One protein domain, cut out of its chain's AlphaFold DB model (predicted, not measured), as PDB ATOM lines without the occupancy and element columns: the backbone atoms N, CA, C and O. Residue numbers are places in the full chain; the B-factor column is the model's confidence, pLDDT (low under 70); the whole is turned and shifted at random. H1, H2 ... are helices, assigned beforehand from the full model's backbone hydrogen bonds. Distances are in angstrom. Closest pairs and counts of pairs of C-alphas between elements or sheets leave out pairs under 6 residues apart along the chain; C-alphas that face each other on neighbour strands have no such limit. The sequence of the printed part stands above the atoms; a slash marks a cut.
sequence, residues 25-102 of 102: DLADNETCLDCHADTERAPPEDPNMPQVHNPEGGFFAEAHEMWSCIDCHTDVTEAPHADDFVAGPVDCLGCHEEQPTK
ATOM      1  N   ASP A  25     175.055 145.906 194.028       87.69
ATOM      2  CA  ASP A  25     176.032 145.257 193.164       87.69
ATOM      3  C   ASP A  25     177.423 145.470 193.760       87.69
ATOM      4  O   ASP A  25     178.042 146.518 193.586       87.69
ATOM      5  N   LEU A  26     177.893 144.476 194.511       92.12
ATOM      6  CA  LEU A  26     179.212 144.518 195.141       92.12
ATOM      7  C   LEU A  26     180.356 144.431 194.120       92.12
ATOM      8  O   LEU A  26     181.501 144.683 194.483       92.12
ATOM      9  N   ALA A  27     180.071 144.068 192.864       91.94
ATOM     10  CA  ALA A  27     181.074 144.092 191.806       91.94
ATOM     11  C   ALA A  27     181.369 145.521 191.314       91.94
ATOM     12  O   ALA A  27     182.402 145.735 190.678       91.94
ATOM     13  N   ASP A  28     180.496 146.491 191.607       94.44
ATOM     14  CA  ASP A  28     180.749 147.906 191.348       94.44
ATOM     15  C   ASP A  28     181.572 148.522 192.489       94.44
ATOM     16  O   ASP A  28     181.111 148.622 193.628       94.44
ATOM     17  N   ASN A  29     182.789 148.969 192.170       94.44
ATOM     18  CA  ASN A  29     183.696 149.594 193.133       94.44
ATOM     19  C   ASN A  29     183.116 150.875 193.742       94.44
ATOM     20  O   ASN A  29     183.455 151.204 194.880       94.44
ATOM     21  N   GLU A  30     182.234 151.583 193.030       94.06
ATOM     22  CA  GLU A  30     181.604 152.796 193.562       94.06
ATOM     23  C   GLU A  30     180.757 152.484 194.805       94.06
ATOM     24  O   GLU A  30     180.785 153.252 195.766       94.06
ATOM     25  N   THR A  31     180.127 151.300 194.869       94.12
ATOM     26  CA  THR A  31     179.397 150.823 196.060       94.12
ATOM     27  C   THR A  31     180.296 150.794 197.301       94.12
ATOM     28  O   THR A  31     179.861 151.114 198.406       94.12
ATOM     29  N   CYS A  32     181.566 150.416 197.142       94.31
ATOM     30  CA  CYS A  32     182.536 150.384 198.236       94.31
ATOM     31  C   CYS A  32     183.041 151.795 198.571       94.31
ATOM     32  O   CYS A  32     183.209 152.160 199.741       94.31
ATOM     33  N   LEU A  33     183.302 152.595 197.535       93.88
ATOM     34  CA  LEU A  33     183.885 153.929 197.657       93.88
ATOM     35  C   LEU A  33     182.924 154.951 198.269       93.88
ATOM     36  O   LEU A  33     183.406 155.886 198.905       93.88
ATOM     37  N   ASP A  34     181.609 154.723 198.210       94.19
ATOM     38  CA  ASP A  34     180.595 155.528 198.906       94.19
ATOM     39  C   ASP A  34     180.902 155.733 200.404       94.19
ATOM     40  O   ASP A  34     180.514 156.747 200.989       94.19
ATOM     41  N   CYS A  35     181.611 154.787 201.035       94.19
ATOM     42  CA  CYS A  35     182.071 154.886 202.424       94.19
ATOM     43  C   CYS A  35     183.604 154.850 202.568       94.19
ATOM     44  O   CYS A  35     184.135 155.435 203.512       94.19
ATOM     45  N   HIS A  36     184.331 154.194 201.654       92.81
ATOM     46  CA  HIS A  36     185.781 153.987 201.774       92.81
ATOM     47  C   HIS A  36     186.665 154.926 200.941       92.81
ATOM     48  O   HIS A  36     187.888 154.814 201.039       92.81
ATOM     49  N   ALA A  37     186.110 155.867 200.166       93.19
ATOM     50  CA  ALA A  37     186.902 156.775 199.323       93.19
ATOM     51  C   ALA A  37     188.030 157.498 200.087       93.19
ATOM     52  O   ALA A  37     189.155 157.585 199.586       93.19
ATOM     53  N   ASP A  38     187.740 157.928 201.319       91.69
ATOM     54  CA  ASP A  38     188.651 158.682 202.188       91.69
ATOM     55  C   ASP A  38     189.494 157.798 203.127       91.69
ATOM     56  O   ASP A  38     190.228 158.309 203.976       91.69
ATOM     57  N   THR A  39     189.397 156.468 203.015       90.25
ATOM     58  CA  THR A  39     190.209 155.563 203.840       90.25
ATOM     59  C   THR A  39     191.678 155.673 203.437       90.25
ATOM     60  O   THR A  39     192.029 155.576 202.257       90.25
ATOM     61  N   GLU A  40     192.559 155.856 204.423       89.69
ATOM     62  CA  GLU A  40     193.997 155.898 204.176       89.69
ATOM     63  C   GLU A  40     194.484 154.538 203.661       89.69
ATOM     64  O   GLU A  40     194.349 153.507 204.319       89.69
ATOM     65  N   ARG A  41     195.104 154.541 202.480       89.56
ATOM     66  CA  ARG A  41     195.738 153.363 201.873       89.56
ATOM     67  C   ARG A  41     197.170 153.226 202.387       89.56
ATOM     68  O   ARG A  41     198.138 153.365 201.637       89.56
ATOM     69  N   ALA A  42     197.287 153.031 203.697       88.00
ATOM     70  CA  ALA A  42     198.563 152.877 204.376       88.00
ATOM     71  C   ALA A  42     199.267 151.570 203.956       88.00
ATOM     72  O   ALA A  42     198.610 150.605 203.547       88.00
ATOM     73  N   PRO A  43     200.607 151.503 204.063       87.81
ATOM     74  CA  PRO A  43     201.322 150.242 203.923       87.81
ATOM     75  C   PRO A  43     200.769 149.178 204.891       87.81
ATOM     76  O   PRO A  43     200.426 149.528 206.024       87.81
ATOM     77  N   PRO A  44     200.734 147.891 204.498       85.31
ATOM     78  CA  PRO A  44     200.314 146.810 205.388       85.31
ATOM     79  C   PRO A  44     201.136 146.769 206.682       85.31
ATOM     80  O   PRO A  44     202.338 147.057 206.664       85.31
ATOM     81  N   GLU A  45     200.506 146.353 207.785       86.38
ATOM     82  CA  GLU A  45     201.188 146.182 209.078       86.38
ATOM     83  C   GLU A  45     202.312 145.138 209.004       86.38
ATOM     84  O   GLU A  45     203.371 145.322 209.608       86.38
ATOM     85  N   ASP A  46     202.104 144.059 208.240       85.81
ATOM     86  CA  ASP A  46     203.155 143.089 207.942       85.81
ATOM     87  C   ASP A  46     204.119 143.677 206.898       85.81
ATOM     88  O   ASP A  46     203.734 143.889 205.741       85.81
ATOM     89  N   PRO A  47     205.398 143.912 207.246       84.38
ATOM     90  CA  PRO A  47     206.359 144.461 206.306       84.38
ATOM     91  C   PRO A  47     206.625 143.550 205.104       84.38
ATOM     92  O   PRO A  47     207.076 144.076 204.088       84.38
ATOM     93  N   ASN A  48     206.346 142.244 205.195       84.44
ATOM     94  CA  ASN A  48     206.527 141.282 204.107       84.44
ATOM     95  C   ASN A  48     205.363 141.282 203.108       84.44
ATOM     96  O   ASN A  48     205.531 140.787 201.994       84.44
ATOM     97  N   MET A  49     204.209 141.848 203.475       85.25
ATOM     98  CA  MET A  49     203.075 141.985 202.566       85.25
ATOM     99  C   MET A  49     203.290 143.183 201.630       85.25
ATOM    100  O   MET A  49     203.570 144.292 202.106       85.25
ATOM    101  N   PRO A  50     203.172 143.002 200.303       91.06
ATOM    102  CA  PRO A  50     203.297 144.098 199.354       91.06
ATOM    103  C   PRO A  50     202.135 145.080 199.507       91.06
ATOM    104  O   PRO A  50     200.986 144.698 199.732       91.06
ATOM    105  N   GLN A  51     202.430 146.369 199.358       92.06
ATOM    106  CA  GLN A  51     201.390 147.386 199.266       92.06
ATOM    107  C   GLN A  51     200.834 147.388 197.838       92.06
ATOM    108  O   GLN A  51     201.564 147.665 196.890       92.06
ATOM    109  N   VAL A  52     199.549 147.073 197.692       92.94
ATOM    110  CA  VAL A  52     198.892 146.950 196.380       92.94
ATOM    111  C   VAL A  52     198.324 148.291 195.907       92.94
ATOM    112  O   VAL A  52     198.503 148.668 194.746       92.94
ATOM    113  N   HIS A  53     197.698 149.035 196.820       92.88
ATOM    114  CA  HIS A  53     197.119 150.342 196.541       92.88
ATOM    115  C   HIS A  53     198.118 151.483 196.724       92.88
ATOM    116  O   HIS A  53     198.842 151.535 197.720       92.88
ATOM    117  N   ASN A  54     198.105 152.439 195.799       92.19
ATOM    118  CA  ASN A  54     198.866 153.672 195.951       92.19
ATOM    119  C   ASN A  54     198.106 154.683 196.848       92.19
ATOM    120  O   ASN A  54     196.886 154.568 197.012       92.19
ATOM    121  N   PRO A  55     198.790 155.687 197.433       89.31
ATOM    122  CA  PRO A  55     198.136 156.687 198.283       89.31
ATOM    123  C   PRO A  55     197.104 157.574 197.567       89.31
ATOM    124  O   PRO A  55     196.289 158.202 198.231       89.31
ATOM    125  N   GLU A  56     197.136 157.640 196.233       88.25
ATOM    126  CA  GLU A  56     196.215 158.447 195.417       88.25
ATOM    127  C   GLU A  56     194.876 157.745 195.154       88.25
ATOM    128  O   GLU A  56     193.937 158.362 194.662       88.25
ATOM    129  N   GLY A  57     194.774 156.461 195.501       85.94
ATOM    130  CA  GLY A  57     193.536 155.700 195.441       85.94
ATOM    131  C   GLY A  57     193.508 154.559 194.430       85.94
ATOM    132  O   GLY A  57     192.590 153.742 194.471       85.94
ATOM    133  N   GLY A  58     194.519 154.480 193.566       90.50
ATOM    134  CA  GLY A  58     194.666 153.446 192.546       90.50
ATOM    135  C   GLY A  58     195.562 152.295 192.997       90.50
ATOM    136  O   GLY A  58     195.663 151.981 194.186       90.50
ATOM    137  N   PHE A  59     196.243 151.680 192.037       94.44
ATOM    138  CA  PHE A  59     197.148 150.553 192.243       94.44
ATOM    139  C   PHE A  59     198.591 150.932 191.892       94.44
ATOM    140  O   PHE A  59     198.832 151.853 191.115       94.44
ATOM    141  N   PHE A  60     199.573 150.231 192.460       94.00
ATOM    142  CA  PHE A  60     200.964 150.334 191.993       94.00
ATOM    143  C   PHE A  60     201.217 149.540 190.706       94.00
ATOM    144  O   PHE A  60     202.110 149.886 189.936       94.00
ATOM    145  N   ALA A  61     200.443 148.477 190.478       93.50
ATOM    146  CA  ALA A  61     200.498 147.672 189.267       93.50
ATOM    147  C   ALA A  61     199.223 147.892 188.446       93.50
ATOM    148  O   ALA A  61     198.134 147.555 188.905       93.50
ATOM    149  N   GLU A  62     199.373 148.397 187.219       93.62
ATOM    150  CA  GLU A  62     198.259 148.676 186.291       93.62
ATOM    151  C   GLU A  62     197.399 147.433 186.014       93.62
ATOM    152  O   GLU A  62     196.193 147.530 185.811       93.62
ATOM    153  N   ALA A  63     197.995 146.235 186.068       93.00
ATOM    154  CA  ALA A  63     197.277 144.972 185.891       93.00
ATOM    155  C   ALA A  63     196.158 144.752 186.926       93.00
ATOM    156  O   ALA A  63     195.283 143.924 186.688       93.00
ATOM    157  N   HIS A  64     196.177 145.471 188.055       95.00
ATOM    158  CA  HIS A  64     195.124 145.388 189.061       95.00
ATOM    159  C   HIS A  64     193.961 146.359 188.837       95.00
ATOM    160  O   HIS A  64     192.911 146.174 189.437       95.00
ATOM    161  N   GLU A  65     194.094 147.346 187.946       93.88
ATOM    162  CA  GLU A  65     193.035 148.334 187.682       93.88
ATOM    163  C   GLU A  65     191.776 147.720 187.061       93.88
ATOM    164  O   GLU A  65     190.702 148.316 187.118       93.88
ATOM    165  N   MET A  66     191.900 146.534 186.463       92.06
ATOM    166  CA  MET A  66     190.776 145.811 185.870       92.06
ATOM    167  C   MET A  66     189.943 145.010 186.878       92.06
ATOM    168  O   MET A  66     188.909 144.477 186.483       92.06
ATOM    169  N   TRP A  67     190.403 144.884 188.126       94.44
ATOM    170  CA  TRP A  67     189.735 144.100 189.163       94.44
ATOM    171  C   TRP A  67     188.899 144.984 190.086       94.44
ATOM    172  O   TRP A  67     189.238 146.137 190.375       94.44
ATOM    173  N   SER A  68     187.807 144.414 190.576       94.69
ATOM    174  CA  SER A  68     186.946 145.015 191.581       94.69
ATOM    175  C   SER A  68     187.461 144.741 192.997       94.69
ATOM    176  O   SER A  68     188.216 143.799 193.239       94.69
ATOM    177  N   CYS A  69     187.032 145.544 193.973       94.50
ATOM    178  CA  CYS A  69     187.433 145.412 195.377       94.50
ATOM    179  C   CYS A  69     187.210 143.984 195.904       94.50
ATOM    180  O   CYS A  69     188.081 143.414 196.566       94.50
ATOM    181  N   ILE A  70     186.060 143.396 195.563       95.56
ATOM    182  CA  ILE A  70     185.654 142.057 196.004       95.56
ATOM    183  C   ILE A  70     186.374 140.910 195.285       95.56
ATOM    184  O   ILE A  70     186.296 139.778 195.754       95.56
ATOM    185  N   ASP A  71     187.102 141.175 194.194       94.88
ATOM    186  CA  ASP A  71     187.907 140.137 193.532       94.88
ATOM    187  C   ASP A  71     189.093 139.717 194.416       94.88
ATOM    188  O   ASP A  71     189.521 138.564 194.385       94.88
ATOM    189  N   CYS A  72     189.580 140.636 195.259       94.19
ATOM    190  CA  CYS A  72     190.580 140.361 196.291       94.19
ATOM    191  C   CYS A  72     189.934 140.160 197.673       94.19
ATOM    192  O   CYS A  72     190.298 139.234 198.400       94.19
ATOM    193  N   HIS A  73     188.962 141.002 198.038       94.75
ATOM    194  CA  HIS A  73     188.235 140.942 199.313       94.75
ATOM    195  C   HIS A  73     187.015 140.017 199.226       94.75
ATOM    196  O   HIS A  73     185.869 140.423 199.405       94.75
ATOM    197  N   THR A  74     187.284 138.750 198.914       94.38
ATOM    198  CA  THR A  74     186.257 137.737 198.604       94.38
ATOM    199  C   THR A  74     185.368 137.345 199.789       94.38
ATOM    200  O   THR A  74     184.349 136.680 199.607       94.38
ATOM    201  N   ASP A  75     185.737 137.743 201.005       94.88
ATOM    202  CA  ASP A  75     184.971 137.523 202.228       94.88
ATOM    203  C   ASP A  75     183.895 138.594 202.476       94.88
ATOM    204  O   ASP A  75     183.041 138.417 203.346       94.88
ATOM    205  N   VAL A  76     183.889 139.673 201.688       94.94
ATOM    206  CA  VAL A  76     182.862 140.719 201.730       94.94
ATOM    207  C   VAL A  76     181.640 140.271 200.930       94.94
ATOM    208  O   VAL A  76     181.637 140.280 199.701       94.94
ATOM    209  N   THR A  77     180.570 139.892 201.627       92.50
ATOM    210  CA  THR A  77     179.334 139.391 200.994       92.50
ATOM    211  C   THR A  77     178.146 140.342 201.088       92.50
ATOM    212  O   THR A  77     177.090 140.058 200.523       92.50
ATOM    213  N   GLU A  78     178.281 141.446 201.819       91.38
ATOM    214  CA  GLU A  78     177.219 142.430 202.004       91.38
ATOM    215  C   GLU A  78     177.780 143.842 202.181       91.38
ATOM    216  O   GLU A  78     178.869 144.037 202.716       91.38
ATOM    217  N   ALA A  79     176.997 144.825 201.739       90.94
ATOM    218  CA  ALA A  79     177.188 146.233 202.037       90.94
ATOM    219  C   ALA A  79     175.812 146.842 202.410       90.94
ATOM    220  O   ALA A  79     174.789 146.429 201.850       90.94
ATOM    221  N   PRO A  80     175.736 147.775 203.379       91.75
ATOM    222  CA  PRO A  80     176.775 148.013 204.378       91.75
ATOM    223  C   PRO A  80     177.044 146.736 205.194       91.75
ATOM    224  O   PRO A  80     176.111 146.014 205.544       91.75
ATOM    225  N   HIS A  81     178.318 146.454 205.461       93.25
ATOM    226  CA  HIS A  81     178.730 145.372 206.358       93.25
ATOM    227  C   HIS A  81     178.620 145.818 207.824       93.25
ATOM    228  O   HIS A  81     178.416 146.999 208.111       93.25
ATOM    229  N   ALA A  82     178.750 144.878 208.765       94.62
ATOM    230  CA  ALA A  82     178.772 145.197 210.192       94.62
ATOM    231  C   ALA A  82     179.898 146.194 210.540       94.62
ATOM    232  O   ALA A  82     180.975 146.155 209.944       94.62
ATOM    233  N   ASP A  83     179.663 147.070 211.521       90.75
ATOM    234  CA  ASP A  83     180.621 148.120 211.914       90.75
ATOM    235  C   ASP A  83     181.946 147.556 212.464       90.75
ATOM    236  O   ASP A  83     182.981 148.215 212.401       90.75
ATOM    237  N   ASP A  84     181.916 146.350 213.036       94.06
ATOM    238  CA  ASP A  84     183.079 145.635 213.571       94.06
ATOM    239  C   ASP A  84     183.673 144.618 212.585       94.06
ATOM    240  O   ASP A  84     184.623 143.909 212.924       94.06
ATOM    241  N   PHE A  85     183.135 144.550 211.364       94.50
ATOM    242  CA  PHE A  85     183.689 143.718 210.311       94.50
ATOM    243  C   PHE A  85     185.039 144.275 209.847       94.50
ATOM    244  O   PHE A  85     185.181 145.454 209.527       94.50
ATOM    245  N   VAL A  86     186.029 143.389 209.772       90.94
ATOM    246  CA  VAL A  86     187.343 143.666 209.196       90.94
ATOM    247  C   VAL A  86     187.592 142.600 208.145       90.94
ATOM    248  O   VAL A  86     187.582 141.413 208.475       90.94
ATOM    249  N   ALA A  87     187.812 143.025 206.901       90.44
ATOM    250  CA  ALA A  87     188.134 142.109 205.818       90.44
ATOM    251  C   ALA A  87     189.404 141.315 206.154       90.44
ATOM    252  O   ALA A  87     190.388 141.851 206.676       90.44
ATOM    253  N   GLY A  88     189.367 140.023 205.862       90.31
ATOM    254  CA  GLY A  88     190.475 139.110 206.048       90.31
ATOM    255  C   GLY A  88     191.650 139.392 205.104       90.31
ATOM    256  O   GLY A  88     191.585 140.252 204.219       90.31
ATOM    257  N   PRO A  89     192.761 138.660 205.283       88.56
ATOM    258  CA  PRO A  89     193.894 138.747 204.374       88.56
ATOM    259  C   PRO A  89     193.503 138.301 202.959       88.56
ATOM    260  O   PRO A  89     192.804 137.303 202.785       88.56
ATOM    261  N   VAL A  90     194.004 139.020 201.954       91.38
ATOM    262  CA  VAL A  90     193.813 138.684 200.537       91.38
ATOM    263  C   VAL A  90     194.686 137.492 200.132       91.38
ATOM    264  O   VAL A  90     195.835 137.382 200.564       91.38
ATOM    265  N   ASP A  91     194.158 136.617 199.275       91.38
ATOM    266  CA  ASP A  91     194.911 135.499 198.698       91.38
ATOM    267  C   ASP A  91     195.477 135.875 197.323       91.38
ATOM    268  O   ASP A  91     194.759 135.957 196.327       91.38
ATOM    269  N   CYS A  92     196.791 136.092 197.255       93.12
ATOM    270  CA  CYS A  92     197.473 136.449 196.012       93.12
ATOM    271  C   CYS A  92     197.635 135.252 195.061       93.12
ATOM    272  O   CYS A  92     197.808 135.436 193.854       93.12
ATOM    273  N   LEU A  93     197.579 134.023 195.583       94.44
ATOM    274  CA  LEU A  93     197.851 132.807 194.813       94.44
ATOM    275  C   LEU A  93     196.689 132.417 193.892       94.44
ATOM    276  O   LEU A  93     196.837 131.539 193.044       94.44
ATOM    277  N   GLY A  94     195.547 133.103 194.006       91.94
ATOM    278  CA  GLY A  94     194.445 132.980 193.053       91.94
ATOM    279  C   GLY A  94     194.819 133.419 191.632       91.94
ATOM    280  O   GLY A  94     194.220 132.943 190.668       91.94
ATOM    281  N   CYS A  95     195.817 134.297 191.481       94.25
ATOM    282  CA  CYS A  95     196.284 134.786 190.178       94.25
ATOM    283  C   CYS A  95     197.807 134.712 189.994       94.25
ATOM    284  O   CYS A  95     198.272 134.657 188.855       94.25
ATOM    285  N   HIS A  96     198.586 134.703 191.075       95.12
ATOM    286  CA  HIS A  96     200.044 134.627 191.020       95.12
ATOM    287  C   HIS A  96     200.547 133.205 191.294       95.12
ATOM    288  O   HIS A  96     200.052 132.523 192.185       95.12
ATOM    289  N   GLU A  97     201.574 132.766 190.559       96.69
ATOM    290  CA  GLU A  97     202.192 131.442 190.763       96.69
ATOM    291  C   GLU A  97     202.923 131.330 192.113       96.69
ATOM    292  O   GLU A  97     203.040 130.241 192.674       96.69
ATOM    293  N   GLU A  98     203.397 132.459 192.646       94.81
ATOM    294  CA  GLU A  98     204.091 132.572 193.927       94.81
ATOM    295  C   GLU A  98     203.611 133.823 194.673       94.81
ATOM    296  O   GLU A  98     203.112 134.767 194.056       94.81
ATOM    297  N   GLN A  99     203.788 133.849 195.998       90.69
ATOM    298  CA  GLN A  99     203.406 134.995 196.823       90.69
ATOM    299  C   GLN A  99     204.258 136.216 196.440       90.69
ATOM    300  O   GLN A  99     205.479 136.175 196.628       90.69
ATOM    301  N   PRO A 100     203.657 137.314 195.951       90.56
ATOM    302  CA  PRO A 100     204.412 138.515 195.636       90.56
ATOM    303  C   PRO A 100     205.015 139.122 196.908       90.56
ATOM    304  O   PRO A 100     204.362 139.184 197.951       90.56
ATOM    305  N   THR A 101     206.257 139.588 196.818       84.94
ATOM    306  CA  THR A 101     206.968 140.269 197.909       84.94
ATOM    307  C   THR A 101     207.156 141.751 197.580       84.94
ATOM    308  O   THR A 101     207.011 142.150 196.424       84.94
ATOM    309  N   LYS A 102     207.482 142.565 198.593       71.88
ATOM    310  CA  LYS A 102     207.935 143.954 198.389       71.88
ATOM    311  C   LYS A 102     209.216 144.052 197.563       71.88
ATOM    312  O   LYS A 102     210.032 143.103 197.622       71.88
TER     313      LYS A 102
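AT A GLANCE: This is residues 25 to 102 of the 102 residues of the protein "Cytochrome c3 family protein" of Xanthomonadales bacterium (UniProt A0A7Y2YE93). Little regular structure is here: two short helices, H1 then H2, sit close together, and long loops make most of the body. From H1 the loop of residues 37 to 68 swings out to the far end near residue 48 and returns to H2; residues 73 to 102 then loop out past residue 84 at the H1 end and cross to the far end. The printed part has 78 residues, 12 of them in named helices, with no named strand; the class is all helix. It is compact, with a radius of gyration of the C-alphas of 12.8 A, and rounded, spanning 32 by 25 by 24 A.

HOW THE PARTS SIT: Look first at H1, residues 29 to 36, then at H2, residues 69 to 72: they are close but not clearly touching, and their closest C-alphas, those of Asn 29 and Cys 69, are 6.0 A apart. In H1, 3 of 4 O i to N i+4 pairs are within hydrogen-bond range; H2 is too short for such a pair.

IN THESE COORDINATES: Find C-alpha 29 at (183.696, 149.594, 193.133); from there H1 runs 9.9 A to C-alpha 36. H2 runs 6.0 A, ending at C-alpha 72, (190.580, 140.361, 196.291).

THE WHOLE: The C-alphas farthest apart, of Asp 83 and Glu 97, are 34.5 A apart. The link from H1 to H2 is long, with 32 residues. The printed part has no cut, and no printed residue is under 70 in pLDDT.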